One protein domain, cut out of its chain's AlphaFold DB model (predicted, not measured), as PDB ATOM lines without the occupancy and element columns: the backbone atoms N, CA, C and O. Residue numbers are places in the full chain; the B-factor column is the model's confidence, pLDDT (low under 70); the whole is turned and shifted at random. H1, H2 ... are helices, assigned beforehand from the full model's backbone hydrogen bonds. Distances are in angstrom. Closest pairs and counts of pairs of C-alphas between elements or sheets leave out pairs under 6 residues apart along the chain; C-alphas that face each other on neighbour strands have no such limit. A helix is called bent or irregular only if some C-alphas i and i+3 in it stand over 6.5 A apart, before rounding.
ATOM      1  N   ASP A  91     -27.824  44.715  15.624       51.62
ATOM      2  CA  ASP A  91     -26.396  45.006  15.720       51.62
ATOM      3  C   ASP A  91     -26.044  46.421  15.238       51.62
ATOM      4  O   ASP A  91     -25.235  47.112  15.855       51.62
ATOM      5  N   CYS A  92     -26.701  46.927  14.189       55.00
ATOM      6  CA  CYS A  92     -26.500  48.299  13.726       55.00
ATOM      7  C   CYS A  92     -27.090  49.339  14.697       55.00
ATOM      8  O   CYS A  92     -26.528  50.427  14.846       55.00
ATOM      9  N   ARG A  93     -28.207  49.027  15.369       60.41
ATOM     10  CA  ARG A  93     -28.767  49.881  16.436       60.41
ATOM     11  C   ARG A  93     -27.869  49.898  17.663       60.41
ATOM     12  O   ARG A  93     -27.585  50.971  18.189       60.41
ATOM     13  N   ASP A  94     -27.390  48.731  18.071       59.72
ATOM     14  CA  ASP A  94     -26.456  48.570  19.179       59.72
ATOM     15  C   ASP A  94     -25.124  49.298  18.907       59.72
ATOM     16  O   ASP A  94     -24.631  50.028  19.768       59.72
ATOM     17  N   PHE A  95     -24.600  49.221  17.681       63.78
ATOM     18  CA  PHE A  95     -23.423  49.978  17.248       63.78
ATOM     19  C   PHE A  95     -23.646  51.497  17.279       63.78
ATOM     20  O   PHE A  95     -22.817  52.257  17.768       63.78
ATOM     21  N   LYS A  96     -24.787  51.985  16.789       61.44
ATOM     22  CA  LYS A  96     -25.094  53.421  16.849       61.44
ATOM     23  C   LYS A  96     -25.273  53.912  18.285       61.44
ATOM     24  O   LYS A  96     -24.798  54.995  18.631       61.44
ATOM     25  N   LEU A  97     -25.919  53.110  19.129       68.06
ATOM     26  CA  LEU A  97     -26.067  53.402  20.548       68.06
ATOM     27  C   LEU A  97     -24.698  53.492  21.230       68.06
ATOM     28  O   LEU A  97     -24.475  54.438  21.983       68.06
ATOM     29  N   SER A  98     -23.760  52.594  20.914       69.00
ATOM     30  CA  SER A  98     -22.391  52.670  21.436       69.00
ATOM     31  C   SER A  98     -21.687  53.973  21.029       69.00
ATOM     32  O   SER A  98     -21.091  54.633  21.883       69.00
ATOM     33  N   LEU A  99     -21.840  54.427  19.779       68.62
ATOM     34  CA  LEU A  99     -21.279  55.701  19.310       68.62
ATOM     35  C   LEU A  99     -21.893  56.928  20.003       68.62
ATOM     36  O   LEU A  99     -21.181  57.887  20.307       68.62
ATOM     37  N   VAL A 100     -23.199  56.920  20.283       68.25
ATOM     38  CA  VAL A 100     -23.833  57.998  21.065       68.25
ATOM     39  C   VAL A 100     -23.343  57.981  22.504       68.25
ATOM     40  O   VAL A 100     -23.003  59.035  23.039       68.25
ATOM     41  N   ILE A 101     -23.226  56.801  23.117       70.06
ATOM     42  CA  ILE A 101     -22.678  56.662  24.470       70.06
ATOM     43  C   ILE A 101     -21.267  57.245  24.528       70.06
ATOM     44  O   ILE A 101     -20.970  57.985  25.464       70.06
ATOM     45  N   GLN A 102     -20.425  57.011  23.515       74.31
ATOM     46  CA  GLN A 102     -19.088  57.612  23.432       74.31
ATOM     47  C   GLN A 102     -19.093  59.146  23.514       74.31
ATOM     48  O   GLN A 102     -18.117  59.718  23.999       74.31
ATOM     49  N   LYS A 103     -20.175  59.819  23.111       73.00
ATOM     50  CA  LYS A 103     -20.304  61.283  23.171       73.00
ATOM     51  C   LYS A 103     -20.874  61.816  24.492       73.00
ATOM     52  O   LYS A 103     -20.735  63.006  24.754       73.00
ATOM     53  N   ILE A 104     -21.490  60.973  25.322       71.88
ATOM     54  CA  ILE A 104     -22.032  61.357  26.639       71.88
ATOM     55  C   ILE A 104     -20.894  61.467  27.666       71.88
ATOM     56  O   ILE A 104     -19.926  60.723  27.574       71.88
ATOM     57  N   ASP A 105     -21.000  62.349  28.662       76.19
ATOM     58  CA  ASP A 105     -20.009  62.465  29.745       76.19
ATOM     59  C   ASP A 105     -19.796  61.130  30.487       76.19
ATOM     60  O   ASP A 105     -20.746  60.470  30.924       76.19
ATOM     61  N   ASP A 106     -18.529  60.753  30.657       82.19
ATOM     62  CA  ASP A 106     -18.088  59.507  31.282       82.19
ATOM     63  C   ASP A 106     -18.686  59.307  32.679       82.19
ATOM     64  O   ASP A 106     -19.187  58.225  32.996       82.19
ATOM     65  N   LYS A 107     -18.764  60.373  33.487       81.94
ATOM     66  CA  LYS A 107     -19.317  60.308  34.847       81.94
ATOM     67  C   LYS A 107     -20.801  59.975  34.851       81.94
ATOM     68  O   LYS A 107     -21.282  59.378  35.816       81.94
ATOM     69  N   ILE A 108     -21.549  60.385  33.824       74.75
ATOM     70  CA  ILE A 108     -22.979  60.069  33.712       74.75
ATOM     71  C   ILE A 108     -23.134  58.573  33.447       74.75
ATOM     72  O   ILE A 108     -23.881  57.905  34.162       74.75
ATOM     73  N   ILE A 109     -22.385  58.040  32.478       77.88
ATOM     74  CA  ILE A 109     -22.440  56.622  32.099       77.88
ATOM     75  C   ILE A 109     -22.036  55.725  33.270       77.88
ATOM     76  O   ILE A 109     -22.779  54.813  33.634       77.88
ATOM     77  N   GLU A 110     -20.916  56.030  33.923       83.19
ATOM     78  CA  GLU A 110     -20.421  55.275  35.076       83.19
ATOM     79  C   GLU A 110     -21.408  55.297  36.250       83.19
ATOM     80  O   GLU A 110     -21.623  54.278  36.912       83.19
ATOM     81  N   ARG A 111     -22.056  56.440  36.518       81.19
ATOM     82  CA  ARG A 111     -23.066  56.547  37.582       81.19
ATOM     83  C   ARG A 111     -24.320  55.748  37.268       81.19
ATOM     84  O   ARG A 111     -24.808  55.054  38.154       81.19
ATOM     85  N   VAL A 112     -24.834  55.834  36.040       79.25
ATOM     86  CA  VAL A 112     -26.021  55.077  35.604       79.25
ATOM     87  C   VAL A 112     -25.744  53.578  35.682       79.25
ATOM     88  O   VAL A 112     -26.550  52.833  36.239       79.25
ATOM     89  N   PHE A 113     -24.577  53.149  35.203       81.75
ATOM     90  CA  PHE A 113     -24.141  51.758  35.259       81.75
ATOM     91  C   PHE A 113     -24.063  51.238  36.701       81.75
ATOM     92  O   PHE A 113     -24.736  50.266  37.050       81.75
ATOM     93  N   ASN A 114     -23.321  51.933  37.568       82.75
ATOM     94  CA  ASN A 114     -23.195  51.557  38.976       82.75
ATOM     95  C   ASN A 114     -24.555  51.543  39.683       82.75
ATOM     96  O   ASN A 114     -24.872  50.603  40.409       82.75
ATOM     97  N   TYR A 115     -25.386  52.560  39.448       84.19
ATOM     98  CA  TYR A 115     -26.717  52.652  40.039       84.19
ATOM     99  C   TYR A 115     -27.591  51.439  39.697       84.19
ATOM    100  O   TYR A 115     -28.224  50.862  40.584       84.19
ATOM    101  N   LEU A 116     -27.605  51.025  38.428       82.06
ATOM    102  CA  LEU A 116     -28.396  49.883  37.969       82.06
ATOM    103  C   LEU A 116     -27.857  48.550  38.507       82.06
ATOM    104  O   LEU A 116     -28.652  47.693  38.900       82.06
ATOM    105  N   LEU A 117     -26.533  48.393  38.610       83.88
ATOM    106  CA  LEU A 117     -25.919  47.217  39.232       83.88
ATOM    107  C   LEU A 117     -26.315  47.078  40.708       83.88
ATOM    108  O   LEU A 117     -26.814  46.029  41.115       83.88
ATOM    109  N   PHE A 118     -26.167  48.138  41.509       84.75
ATOM    110  CA  PHE A 118     -26.499  48.086  42.940       84.75
ATOM    111  C   PHE A 118     -27.996  47.916  43.215       84.75
ATOM    112  O   PHE A 118     -28.368  47.409  44.271       84.75
ATOM    113  N   ARG A 119     -28.866  48.323  42.284       83.12
ATOM    114  CA  ARG A 119     -30.323  48.206  42.432       83.12
ATOM    115  C   ARG A 119     -30.879  46.856  41.969       83.12
ATOM    116  O   ARG A 119     -32.021  46.531  42.289       83.12
ATOM    117  N   THR A 120     -30.100  46.075  41.226       84.12
ATOM    118  CA  THR A 120     -30.527  44.754  40.753       84.12
ATOM    119  C   THR A 120     -30.548  43.760  41.908       84.12
ATOM    120  O   THR A 120     -29.617  43.691  42.709       84.12
ATOM    121  N   SER A 121     -31.635  42.995  42.019       85.19
ATOM    122  CA  SER A 121     -31.775  42.004  43.081       85.19
ATOM    123  C   SER A 121     -31.092  40.682  42.719       85.19
ATOM    124  O   SER A 121     -31.105  40.255  41.565       85.19
ATOM    125  N   ILE A 122     -30.577  39.964  43.728       85.62
ATOM    126  CA  ILE A 122     -30.068  38.590  43.549       85.62
ATOM    127  C   ILE A 122     -31.137  37.711  42.882       85.62
ATOM    128  O   ILE A 122     -30.826  36.904  42.015       85.62
ATOM    129  N   LYS A 123     -32.414  37.888  43.246       85.81
ATOM    130  CA  LYS A 123     -33.524  37.118  42.672       85.81
ATOM    131  C   LYS A 123     -33.626  37.297  41.156       85.81
ATOM    132  O   LYS A 123     -33.803  36.305  40.462       85.81
ATOM    133  N   GLU A 124     -33.499  38.524  40.655       84.19
ATOM    134  CA  GLU A 124     -33.536  38.801  39.212       84.19
ATOM    135  C   GLU A 124     -32.391  38.119  38.463       84.19
ATOM    136  O   GLU A 124     -32.633  37.522  37.419       84.19
ATOM    137  N   ILE A 125     -31.183  38.133  39.033       83.12
ATOM    138  CA  ILE A 125     -30.011  37.459  38.455       83.12
ATOM    139  C   ILE A 125     -30.250  35.948  38.387       83.12
ATOM    140  O   ILE A 125     -30.085  35.321  37.345       83.12
ATOM    141  N   LEU A 126     -30.720  35.354  39.487       83.88
ATOM    142  CA  LEU A 126     -31.006  33.920  39.562       83.88
ATOM    143  C   LEU A 126     -32.161  33.484  38.644       83.88
ATOM    144  O   LEU A 126     -32.267  32.304  38.314       83.88
ATOM    145  N   CYS A 127     -33.057  34.393  38.251       83.81
ATOM    146  CA  CYS A 127     -34.121  34.113  37.285       83.81
ATOM    147  C   CYS A 127     -33.607  33.967  35.847       83.81
ATOM    148  O   CYS A 127     -34.340  33.430  35.027       83.81
ATOM    149  N   LYS A 128     -32.381  34.414  35.549       78.75
ATOM    150  CA  LYS A 128     -31.720  34.217  34.249       78.75
ATOM    151  C   LYS A 128     -30.890  32.932  34.174       78.75
ATOM    152  O   LYS A 128     -30.330  32.640  33.127       78.75
ATOM    153  N   ILE A 129     -30.799  32.192  35.280       80.19
ATOM    154  CA  ILE A 129     -30.100  30.912  35.360       80.19
ATOM    155  C   ILE A 129     -31.137  29.790  35.291       80.19
ATOM    156  O   ILE A 129     -31.943  29.634  36.219       80.19
ATOM    157  N   ASP A 130     -31.081  29.015  34.210       75.62
ATOM    158  CA  ASP A 130     -31.970  27.873  33.980       75.62
ATOM    159  C   ASP A 130     -31.526  26.628  34.762       75.62
ATOM    160  O   ASP A 130     -32.364  25.865  35.245       75.62
ATOM    161  N   ASP A 131     -30.216  26.449  34.956       79.00
ATOM    162  CA  ASP A 131     -29.658  25.303  35.677       79.00
ATOM    163  C   ASP A 131     -29.913  25.411  37.201       79.00
ATOM    164  O   ASP A 131     -29.458  26.360  37.854       79.00
ATOM    165  N   PRO A 132     -30.633  24.450  37.812       78.44
ATOM    166  CA  PRO A 132     -30.997  24.502  39.224       78.44
ATOM    167  C   PRO A 132     -29.822  24.280  40.189       78.44
ATOM    168  O   PRO A 132     -29.895  24.758  41.326       78.44
ATOM    169  N   GLU A 133     -28.771  23.564  39.787       78.81
ATOM    170  CA  GLU A 133     -27.559  23.384  40.592       78.81
ATOM    171  C   GLU A 133     -26.735  24.669  40.565       78.81
ATOM    172  O   GLU A 133     -26.438  25.233  41.625       78.81
ATOM    173  N   TRP A 134     -26.529  25.225  39.369       79.94
ATOM    174  CA  TRP A 134     -25.823  26.494  39.203       79.94
ATOM    175  C   TRP A 134     -26.515  27.644  39.940       79.94
ATOM    176  O   TRP A 134     -25.892  28.471  40.606       79.94
ATOM    177  N   LYS A 135     -27.849  27.665  39.918       84.69
ATOM    178  CA  LYS A 135     -28.652  28.652  40.645       84.69
ATOM    179  C   LYS A 135     -28.438  28.594  42.160       84.69
ATOM    180  O   LYS A 135     -28.487  29.635  42.821       84.69
ATOM    181  N   LYS A 136     -28.217  27.406  42.736       84.50
ATOM    182  CA  LYS A 136     -27.901  27.256  44.169       84.50
ATOM    183  C   LYS A 136     -26.490  27.745  44.477       84.50
ATOM    184  O   LYS A 136     -26.295  28.415  45.494       84.50
ATOM    185  N   GLU A 137     -25.536  27.444  43.608       83.75
ATOM    186  CA  GLU A 137     -24.137  27.831  43.775       83.75
ATOM    187  C   GLU A 137     -23.942  29.345  43.629       83.75
ATOM    188  O   GLU A 137     -23.456  29.992  44.558       83.75
ATOM    189  N   ALA A 138     -24.467  29.943  42.555       85.06
ATOM    190  CA  ALA A 138     -24.480  31.389  42.342       85.06
ATOM    191  C   ALA A 138     -25.152  32.131  43.508       85.06
ATOM    192  O   ALA A 138     -24.650  33.150  43.990       85.06
ATOM    193  N   ARG A 139     -26.270  31.601  44.027       87.81
ATOM    194  CA  ARG A 139     -26.938  32.169  45.206       87.81
ATOM    195  C   ARG A 139     -26.042  32.124  46.440       87.81
ATOM    196  O   ARG A 139     -25.968  33.112  47.168       87.81
ATOM    197  N   SER A 140     -25.393  30.990  46.683       87.06
ATOM    198  CA  SER A 140     -24.501  30.804  47.830       87.06
ATOM    199  C   SER A 140     -23.306  31.752  47.749       87.06
ATOM    200  O   SER A 140     -22.997  32.422  48.733       87.06
ATOM    201  N   LEU A 141     -22.710  31.899  46.563       86.94
ATOM    202  CA  LEU A 141     -21.589  32.796  46.298       86.94
ATOM    203  C   LEU A 141     -21.964  34.268  46.529       86.94
ATOM    204  O   LEU A 141     -21.271  34.970  47.268       86.94
ATOM    205  N   LEU A 142     -23.081  34.734  45.961       86.81
ATOM    206  CA  LEU A 142     -23.551  36.120  46.099       86.81
ATOM    207  C   LEU A 142     -23.958  36.483  47.537       86.81
ATOM    208  O   LEU A 142     -23.804  37.633  47.953       86.81
ATOM    209  N   ILE A 143     -24.477  35.521  48.305       88.38
ATOM    210  CA  ILE A 143     -24.824  35.731  49.718       88.38
ATOM    211  C   ILE A 143     -23.564  35.722  50.589       88.38
ATOM    212  O   ILE A 143     -23.387  36.635  51.390       88.38
ATOM    213  N   ALA A 144     -22.679  34.735  50.419       86.81
ATOM    214  CA  ALA A 144     -21.478  34.573  51.240       86.81
ATOM    215  C   ALA A 144     -20.486  35.734  51.077       86.81
ATOM    216  O   ALA A 144     -19.920  36.209  52.059       86.81
ATOM    217  N   SER A 145     -20.304  36.223  49.848       84.12
ATOM    218  CA  SER A 145     -19.464  37.398  49.566       84.12
ATOM    219  C   SER A 145     -20.129  38.728  49.948       84.12
ATOM    220  O   SER A 145     -19.443  39.732  50.148       84.12
ATOM    221  N   GLY A 146     -21.458  38.735  50.080       87.06
ATOM    222  CA  GLY A 146     -22.280  39.929  50.217       87.06
ATOM    223  C   GLY A 146     -22.385  40.684  48.892       87.06
ATOM    224  O   GLY A 146     -21.409  41.261  48.419       87.06
ATOM    225  N   TYR A 147     -23.592  40.754  48.322       85.94
ATOM    226  CA  TYR A 147     -23.839  41.318  46.987       85.94
ATOM    227  C   TYR A 147     -23.158  42.673  46.737       85.94
ATOM    228  O   TYR A 147     -22.442  42.842  45.756       85.94
ATOM    229  N   ASN A 148     -23.293  43.626  47.662       85.56
ATOM    230  CA  ASN A 148     -22.685  44.951  47.506       85.56
ATOM    231  C   ASN A 148     -21.149  44.909  47.476       85.56
ATOM    232  O   ASN A 148     -20.531  45.677  46.741       85.56
ATOM    233  N   ASN A 149     -20.527  44.019  48.253       87.31
ATOM    234  CA  ASN A 149     -19.077  43.831  48.236       87.31
ATOM    235  C   ASN A 149     -18.637  43.121  46.956       87.31
ATOM    236  O   ASN A 149     -17.655  43.535  46.343       87.31
ATOM    237  N   PHE A 150     -19.399  42.122  46.503       87.00
ATOM    238  CA  PHE A 150     -19.156  41.453  45.229       87.00
ATOM    239  C   PHE A 150     -19.174  42.447  44.061       87.00
ATOM    240  O   PHE A 150     -18.235  42.469  43.265       87.00
ATOM    241  N   ILE A 151     -20.187  43.318  43.988       85.81
ATOM    242  CA  ILE A 151     -20.287  44.342  42.939       85.81
ATOM    243  C   ILE A 151     -19.128  45.340  43.022       85.81
ATOM    244  O   ILE A 151     -18.510  45.644  42.005       85.81
ATOM    245  N   ARG A 152     -18.769  45.819  44.219       85.50
ATOM    246  CA  ARG A 152     -17.636  46.749  44.380       85.50
ATOM    247  C   ARG A 152     -16.310  46.152  43.922       85.50
ATOM    248  O   ARG A 152     -15.552  46.840  43.246       85.50
ATOM    249  N   ASN A 153     -16.050  44.894  44.265       85.69
ATOM    250  CA  ASN A 153     -14.789  44.233  43.941       85.69
ATOM    251  C   ASN A 153     -14.670  43.904  42.449       85.69
ATOM    252  O   ASN A 153     -13.578  43.995  41.899       85.69
ATOM    253  N   ASN A 154     -15.785  43.554  41.800       81.50
ATOM    254  CA  ASN A 154     -15.780  43.066  40.421       81.50
ATOM    255  C   ASN A 154     -16.153  44.122  39.371       81.50
ATOM    256  O   ASN A 154     -15.703  44.007  38.240       81.50
ATOM    257  N   PHE A 155     -16.941  45.145  39.724       79.94
ATOM    258  CA  PHE A 155     -17.457  46.157  38.787       79.94
ATOM    259  C   PHE A 155     -17.178  47.609  39.211       79.94
ATOM    260  O   PHE A 155     -17.312  48.525  38.405       79.94
ATOM    261  N   GLY A 156     -16.760  47.858  40.459       70.62
ATOM    262  CA  GLY A 156     -16.708  49.207  41.046       70.62
ATOM    263  C   GLY A 156     -15.684  50.187  40.453       70.62
ATOM    264  O   GLY A 156     -15.652  51.339  40.879       70.62
ATOM    265  N   LYS A 157     -14.845  49.755  39.503       76.94
ATOM    266  CA  LYS A 157     -13.813  50.581  38.843       76.94
ATOM    267  C   LYS A 157     -13.938  50.615  37.317       76.94
ATOM    268  O   LYS A 157     -12.968  50.941  36.640       76.94
ATOM    269  N   PHE A 158     -15.091  50.232  36.779       81.19
ATOM    270  CA  PHE A 158     -15.271  50.178  35.335       81.19
ATOM    271  C   PHE A 158     -15.322  51.591  34.764       81.19
ATOM    272  O   PHE A 158     -16.146  52.402  35.184       81.19
ATOM    273  N   ASN A 159     -14.438  51.865  33.812       82.56
ATOM    274  CA  ASN A 159     -14.500  53.078  33.014       82.56
ATOM    275  C   ASN A 159     -15.543  52.922  31.896       82.56
ATOM    276  O   ASN A 159     -15.976  51.819  31.557       82.56
ATOM    277  N   LYS A 160     -15.942  54.038  31.292       82.88
ATOM    278  CA  LYS A 160     -16.927  54.048  30.203       82.88
ATOM    279  C   LYS A 160     -16.606  53.098  29.043       82.88
ATOM    280  O   LYS A 160     -17.522  52.451  28.549       82.88
ATOM    281  N   ASN A 161     -15.347  52.996  28.614       81.50
ATOM    282  CA  ASN A 161     -14.978  52.114  27.501       81.50
ATOM    283  C   ASN A 161     -15.208  50.643  27.869       81.50
ATOM    284  O   ASN A 161     -15.866  49.931  27.125       81.50
ATOM    285  N   GLN A 162     -14.809  50.233  29.075       81.69
ATOM    286  CA  GLN A 162     -15.077  48.892  29.602       81.69
ATOM    287  C   GLN A 162     -16.577  48.597  29.713       81.69
ATOM    288  O   GLN A 162     -16.999  47.466  29.497       81.69
ATOM    289  N   ILE A 163     -17.395  49.602  30.047       77.31
ATOM    290  CA  ILE A 163     -18.857  49.464  30.079       77.31
ATOM    291  C   ILE A 163     -19.411  49.261  28.664       77.31
ATOM    292  O   ILE A 163     -20.271  48.407  28.469       77.31
ATOM    293  N   ILE A 164     -18.931  50.027  27.681       73.94
ATOM    294  CA  ILE A 164     -19.342  49.890  26.278       73.94
ATOM    295  C   ILE A 164     -18.977  48.497  25.758       73.94
ATOM    296  O   ILE A 164     -19.856  47.806  25.245       73.94
ATOM    297  N   ASP A 165     -17.735  48.062  25.960       73.88
ATOM    298  CA  ASP A 165     -17.271  46.740  25.537       73.88
ATOM    299  C   ASP A 165     -18.138  45.646  26.182       73.88
ATOM    300  O   ASP A 165     -18.713  44.804  25.508       73.88
ATOM    301  N   LEU A 166     -18.392  45.730  27.485       73.06
ATOM    302  CA  LEU A 166     -19.241  44.770  28.196       73.06
ATOM    303  C   LEU A 166     -20.709  44.743  27.704       73.06
ATOM    304  O   LEU A 166     -21.373  43.698  27.719       73.06
ATOM    305  N   LEU A 167     -21.253  45.876  27.258       70.12
ATOM    306  CA  LEU A 167     -22.636  45.977  26.781       70.12
ATOM    307  C   LEU A 167     -22.824  45.541  25.326       70.12
ATOM    308  O   LEU A 167     -23.915  45.062  24.994       70.12
ATOM    309  N   PHE A 168     -21.805  45.725  24.485       65.75
ATOM    310  CA  PHE A 168     -21.914  45.603  23.028       65.75
ATOM    311  C   PHE A 168     -20.938  44.608  22.397       65.75
ATOM    312  O   PHE A 168     -21.075  44.325  21.211       65.75
ATOM    313  N   ASP A 169     -20.007  44.030  23.157       60.59
ATOM    314  CA  ASP A 169     -19.194  42.922  22.669       60.59
ATOM    315  C   ASP A 169     -20.062  41.658  22.531       60.59
ATOM    316  O   ASP A 169     -20.723  41.192  23.476       60.59
ATOM    317  N   ILE A 170     -20.086  41.148  21.299       42.41
ATOM    318  CA  ILE A 170     -20.801  39.948  20.850       42.41
ATOM    319  C   ILE A 170     -20.112  38.689  21.407       42.41
ATOM    320  O   ILE A 170     -20.767  37.667  21.602       42.41
ATOM    321  N   ASN A 171     -18.826  38.788  21.765       42.09
ATOM    322  CA  ASN A 171     -18.018  37.689  22.291       42.09
ATOM    323  C   ASN A 171     -17.933  37.658  23.819       42.09
ATOM    324  O   ASN A 171     -17.125  36.912  24.370       42.09
ATOM    325  N   TYR A 172     -18.786  38.400  24.534       47.59
ATOM    326  CA  TYR A 172     -18.907  38.271  25.990       47.59
ATOM    327  C   TYR A 172     -19.633  36.964  26.371       47.59
ATOM    328  O   TYR A 172     -20.562  36.962  27.168       47.59
ATOM    329  N   CYS A 173     -19.265  35.846  25.749       44.47
ATOM    330  CA  CYS A 173     -19.708  34.505  26.082       44.47
ATOM    331  C   CYS A 173     -18.450  33.656  26.262       44.47
ATOM    332  O   CYS A 173     -17.863  33.178  25.297       44.47
ATOM    333  N   PHE A 174     -18.027  33.487  27.511       46.28
ATOM    334  CA  PHE A 174     -16.941  32.568  27.867       46.28
ATOM    335  C   PHE A 174     -17.426  31.117  27.998       46.28
ATOM    336  O   PHE A 174     -16.697  30.267  28.496       46.28
ATOM    337  N   PHE A 175     -18.674  30.832  27.619       53.09
ATOM    338  CA  PHE A 175     -19.343  29.621  28.050       53.09
ATOM    339  C   PHE A 175     -19.421  28.558  26.961       53.09
ATOM    340  O   PHE A 175     -20.135  28.715  25.972       53.09
ATOM    341  N   ASP A 176     -18.720  27.459  27.215       48.62
ATOM    342  CA  ASP A 176     -18.917  26.176  26.561       48.62
ATOM    343  C   ASP A 176     -19.853  25.332  27.447       48.62
ATOM    344  O   ASP A 176     -19.530  25.039  28.603       48.62
ATOM    345  N   GLU A 177     -21.044  24.982  26.945       49.78
ATOM    346  CA  GLU A 177     -22.039  24.224  27.720       49.78
ATOM    347  C   GLU A 177     -21.514  22.857  28.183       49.78
ATOM    348  O   GLU A 177     -22.017  22.317  29.174       49.78
ATOM    349  N   ASP A 178     -20.483  22.339  27.513       49.22
ATOM    350  CA  ASP A 178     -19.878  21.039  27.784       49.22
ATOM    351  C   ASP A 178     -18.949  21.045  29.019       49.22
ATOM    352  O   ASP A 178     -18.710  19.994  29.621       49.22
ATOM    353  N   TYR A 179     -18.486  22.219  29.478       52.22
ATOM    354  CA  TYR A 179     -17.534  22.367  30.598       52.22
ATOM    355  C   TYR A 179     -18.176  22.668  31.971       52.22
ATOM    356  O   TYR A 179     -17.473  22.776  32.978       52.22
ATOM    357  N   LYS A 180     -19.514  22.713  32.055       55.38
ATOM    358  CA  LYS A 180     -20.314  23.106  33.243       55.38
ATOM    359  C   LYS A 180     -19.939  22.445  34.582       55.38
ATOM    360  O   LYS A 180     -20.247  23.003  35.629       55.38
ATOM    361  N   ARG A 181     -19.349  21.242  34.584       56.59
ATOM    362  CA  ARG A 181     -19.213  20.400  35.794       56.59
ATOM    363  C   ARG A 181     -17.893  20.529  36.558       56.59
ATOM    364  O   ARG A 181     -17.823  20.018  37.670       56.59
ATOM    365  N   ASN A 182     -16.882  21.195  35.997       64.56
ATOM    366  CA  ASN A 182     -15.545  21.302  36.598       64.56
ATOM    367  C   ASN A 182     -15.035  22.752  36.642       64.56
ATOM    368  O   ASN A 182     -13.840  22.974  36.462       64.56
ATOM    369  N   LEU A 183     -15.929  23.722  36.851       67.69
ATOM    370  CA  LEU A 183     -15.526  25.124  36.935       67.69
ATOM    371  C   LEU A 183     -14.704  25.370  38.207       67.69
ATOM    372  O   LEU A 183     -15.070  24.920  39.300       67.69
ATOM    373  N   ASP A 184     -13.592  26.079  38.069       76.00
ATOM    374  CA  ASP A 184     -12.838  26.567  39.215       76.00
ATOM    375  C   ASP A 184     -13.550  27.756  39.897       76.00
ATOM    376  O   ASP A 184     -14.585  28.259  39.455       76.00
ATOM    377  N   LYS A 185     -13.019  28.215  41.037       76.75
ATOM    378  CA  LYS A 185     -13.642  29.322  41.783       76.75
ATOM    379  C   LYS A 185     -13.668  30.640  41.005       76.75
ATOM    380  O   LYS A 185     -14.587  31.428  41.232       76.75
ATOM    381  N   ASP A 186     -12.679  30.892  40.160       78.19
ATOM    382  CA  ASP A 186     -12.559  32.131  39.398       78.19
ATOM    383  C   ASP A 186     -13.497  32.098  38.180       78.19
ATOM    384  O   ASP A 186     -14.250  33.048  37.954       78.19
ATOM    385  N   GLU A 187     -13.592  30.958  37.499       75.56
ATOM    386  CA  GLU A 187     -14.569  30.669  36.449       75.56
ATOM    387  C   GLU A 187     -16.008  30.765  36.981       75.56
ATOM    388  O   GLU A 187     -16.886  31.345  36.334       75.56
ATOM    389  N   CYS A 188     -16.255  30.298  38.210       77.00
ATOM    390  CA  CYS A 188     -17.541  30.477  38.878       77.00
ATOM    391  C   CYS A 188     -17.882  31.960  39.114       77.00
ATOM    392  O   CYS A 188     -19.039  32.372  38.975       77.00
ATOM    393  N   ILE A 189     -16.891  32.782  39.469       82.00
ATOM    394  CA  ILE A 189     -17.067  34.229  39.633       82.00
ATOM    395  C   ILE A 189     -17.377  34.883  38.281       82.00
ATOM    396  O   ILE A 189     -18.286  35.714  38.208       82.00
ATOM    397  N   ASP A 190     -16.669  34.506  37.220       77.25
ATOM    398  CA  ASP A 190     -16.864  35.060  35.879       77.25
ATOM    399  C   ASP A 190     -18.225  34.688  35.285       77.25
ATOM    400  O   ASP A 190     -18.920  35.548  34.733       77.25
ATOM    401  N   MET A 191     -18.691  33.464  35.527       75.50
ATOM    402  CA  MET A 191     -20.058  33.043  35.224       75.50
ATOM    403  C   MET A 191     -21.101  33.911  35.936       75.50
ATOM    404  O   MET A 191     -22.067  34.380  35.330       75.50
ATOM    405  N   VAL A 192     -20.914  34.183  37.231       81.38
ATOM    406  CA  VAL A 192     -21.826  35.061  37.979       81.38
ATOM    407  C   VAL A 192     -21.787  36.492  37.431       81.38
ATOM    408  O   VAL A 192     -22.846  37.112  37.290       81.38
ATOM    409  N   LYS A 193     -20.607  37.015  37.062       81.50
ATOM    410  CA  LYS A 193     -20.490  38.321  36.391       81.50
ATOM    411  C   LYS A 193     -21.289  38.335  35.089       81.50
ATOM    412  O   LYS A 193     -22.040  39.281  34.873       81.50
ATOM    413  N   TYR A 194     -21.187  37.295  34.262       77.50
ATOM    414  CA  TYR A 194     -21.937  37.176  33.010       77.50
ATOM    415  C   TYR A 194     -23.453  37.278  33.220       77.50
ATOM    416  O   TYR A 194     -24.103  38.121  32.599       77.50
ATOM    417  N   TYR A 195     -24.021  36.512  34.154       76.25
ATOM    418  CA  TYR A 195     -25.461  36.577  34.432       76.25
ATOM    419  C   TYR A 195     -25.905  37.929  35.005       76.25
ATOM    420  O   TYR A 195     -27.003  38.399  34.693       76.25
ATOM    421  N   ILE A 196     -25.060  38.589  35.808       81.06
ATOM    422  CA  ILE A 196     -25.311  39.965  36.258       81.06
ATOM    423  C   ILE A 196     -25.372  40.897  35.047       81.06
ATOM    424  O   ILE A 196     -26.355  41.615  34.881       81.06
ATOM    425  N   VAL A 197     -24.371  40.849  34.167       78.38
ATOM    426  CA  VAL A 197     -24.329  41.679  32.959       78.38
ATOM    427  C   VAL A 197     -25.551  41.429  32.086       78.38
ATOM    428  O   VAL A 197     -26.231  42.389  31.745       78.38
ATOM    429  N   LEU A 198     -25.900  40.174  31.795       76.00
ATOM    430  CA  LEU A 198     -27.106  39.831  31.036       76.00
ATOM    431  C   LEU A 198     -28.381  40.417  31.650       76.00
ATOM    432  O   LEU A 198     -29.247  40.911  30.934       76.00
ATOM    433  N   THR A 199     -28.502  40.372  32.977       77.50
ATOM    434  CA  THR A 199     -29.687  40.874  33.688       77.50
ATOM    435  C   THR A 199     -29.810  42.393  33.585       77.50
ATOM    436  O   THR A 199     -30.920  42.928  33.519       77.50
ATOM    437  N   VAL A 200     -28.680  43.103  33.592       79.12
ATOM    438  CA  VAL A 200     -28.653  44.569  33.642       79.12
ATOM    439  C   VAL A 200     -28.483  45.191  32.247       79.12
ATOM    440  O   VAL A 200     -28.887  46.335  32.051       79.12
ATOM    441  N   ARG A 201     -27.983  44.441  31.253       75.62
ATOM    442  CA  ARG A 201     -27.705  44.897  29.876       75.62
ATOM    443  C   ARG A 201     -28.911  45.588  29.248       75.62
ATOM    444  O   ARG A 201     -28.781  46.731  28.823       75.62
ATOM    445  N   ASP A 202     -30.082  44.956  29.260       71.94
ATOM    446  CA  ASP A 202     -31.290  45.540  28.659       71.94
ATOM    447  C   ASP A 202     -31.740  46.813  29.392       71.94
ATOM    448  O   ASP A 202     -32.071  47.814  28.761       71.94
ATOM    449  N   LYS A 203     -31.659  46.826  30.730       75.19
ATOM    450  CA  LYS A 203     -32.015  47.997  31.552       75.19
ATOM    451  C   LYS A 203     -31.059  49.165  31.333       75.19
ATOM    452  O   LYS A 203     -31.485  50.321  31.332       75.19
ATOM    453  N   ILE A 204     -29.768  48.878  31.171       75.12
ATOM    454  CA  ILE A 204     -28.755  49.881  30.844       75.12
ATOM    455  C   ILE A 204     -29.016  50.421  29.443       75.12
ATOM    456  O   ILE A 204     -29.111  51.634  29.297       75.12
ATOM    457  N   LYS A 205     -29.217  49.556  28.440       72.12
ATOM    458  CA  LYS A 205     -29.560  49.981  27.075       72.12
ATOM    459  C   LYS A 205     -30.806  50.871  27.057       72.12
ATOM    460  O   LYS A 205     -30.760  51.957  26.489       72.12
ATOM    461  N   GLU A 206     -31.874  50.484  27.755       74.94
ATOM    462  CA  GLU A 206     -33.103  51.281  27.871       74.94
ATOM    463  C   GLU A 206     -32.870  52.629  28.578       74.94
ATOM    464  O   GLU A 206     -33.376  53.669  28.154       74.94
ATOM    465  N   SER A 207     -32.081  52.643  29.653       71.19
ATOM    466  CA  SER A 207     -31.756  53.880  30.376       71.19
ATOM    467  C   SER A 207     -30.919  54.830  29.518       71.19
ATOM    468  O   SER A 207     -31.167  56.034  29.506       71.19
ATOM    469  N   LEU A 208     -29.962  54.295  28.759       71.19
ATOM    470  CA  LEU A 208     -29.125  55.062  27.839       71.19
ATOM    471  C   LEU A 208     -29.933  55.585  26.651       71.19
ATOM    472  O   LEU A 208     -29.753  56.730  26.250       71.19
ATOM    473  N   PHE A 209     -30.893  54.803  26.162       71.06
ATOM    474  CA  PHE A 209     -31.856  55.250  25.163       71.06
ATOM    475  C   PHE A 209     -32.696  56.437  25.666       71.06
ATOM    476  O   PHE A 209     -32.847  57.436  24.964       71.06
ATOM    477  N   LYS A 210     -33.187  56.384  26.912       70.56
ATOM    478  CA  LYS A 210     -33.900  57.516  27.536       70.56
ATOM    479  C   LYS A 210     -33.021  58.762  27.636       70.56
ATOM    480  O   LYS A 210     -33.502  59.859  27.368       70.56
ATOM    481  N   ILE A 211     -31.744  58.601  27.983       68.19
ATOM    482  CA  ILE A 211     -30.782  59.712  28.024       68.19
ATOM    483  C   ILE A 211     -30.569  60.295  26.623       68.19
ATOM    484  O   ILE A 211     -30.648  61.510  26.466       68.19
ATOM    485  N   ALA A 212     -30.373  59.458  25.601       67.50
ATOM    486  CA  ALA A 212     -30.237  59.913  24.218       67.50
ATOM    487  C   ALA A 212     -31.467  60.714  23.754       67.50
ATOM    488  O   ALA A 212     -31.314  61.772  23.149       67.50
ATOM    489  N   LYS A 213     -32.678  60.274  24.123       67.62
ATOM    490  CA  LYS A 213     -33.928  60.996  23.837       67.62
ATOM    491  C   LYS A 213     -34.019  62.352  24.547       67.62
ATOM    492  O   LYS A 213     -34.532  63.307  23.977       67.62
ATOM    493  N   LEU A 214     -33.521  62.462  25.780       65.31
ATOM    494  CA  LEU A 214     -33.453  63.750  26.482       65.31
ATOM    495  C   LEU A 214     -32.469  64.713  25.806       65.31
ATOM    496  O   LEU A 214     -32.789  65.887  25.648       65.31
ATOM    497  N   ILE A 215     -31.310  64.211  25.368       66.62
ATOM    498  CA  ILE A 215     -30.326  65.002  24.612       66.62
ATOM    499  C   ILE A 215     -30.930  65.477  23.285       66.62
ATOM    500  O   ILE A 215     -30.750  66.631  22.905       66.62
TER     501      ILE A 215
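This is residues 91 to 215 of the 376 residues of an uncharacterized protein of Clostridiaceae bacterium (UniProt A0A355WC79). One long bent helix, H7, runs along an elongated body, with six shorter helices gathered along it. H1 and H2 pack on its second arm, with H6 packed on both of them; H3 packs on the first arm, which H4 and H5 cross closely. The printed part has 125 residues with seven named helices, H1 to H7 in order, and no named strand: all helix, compact, radius of gyration of the C-alphas 15.2 A, spans 46 by 29 by 22 A.

Start at the hub, H7, residues 185 to 215, assigned as one helix by its hydrogen bonds but bent: C-alphas 199 and 202 are 7.0 A apart, and arms H7a, residues 185 to 199, and H7b, residues 202 to 215, stand at a steep tilt of 46 degrees. H2, residues 106 to 119, touches H7b with residues 112 to 116 alone, closest C-alphas Phe 113 and Ile 204, 6.7 A, at a steep tilt of 39 degrees, opposite ways. H6, residues 160 to 168, touches H1, residues 91 to 103, closest C-alphas Ser 98 and Ile 164, 6.4 A. At H7a, residues 195 to 199 alone touch H3, residues 122 to 126, closest C-alphas Ile 125 and Ile 196, 5.8 A. H4, residues 132 to 145, touches H3, closest C-alphas Leu 126 and Lys 135, 5.9 A. H5, residues 147 to 155, touches H2, closest C-alphas Phe 118 and Asn 148, 6.7 A. Every O i to N i+4 pair is within hydrogen-bond range in H2 to H6, H7a and H7b; in H1, 8 of 9.

Find C-alpha 91 at (-26.396, 45.006, 15.720), where H1 begins, and C-alpha 215 at (-30.326, 65.002, 24.612), where H7b ends. H7a measures 21.4 A, H4 20.2 A and H2 20.0 A.

The C-alphas farthest apart, Asn 182 and Ile 215, are 47.7 A apart. The printed part has no cut; the H6 to H7 link is long. Look for pLDDT under 70 at residues 91 to 100, 168 to 183 and 211 to 215.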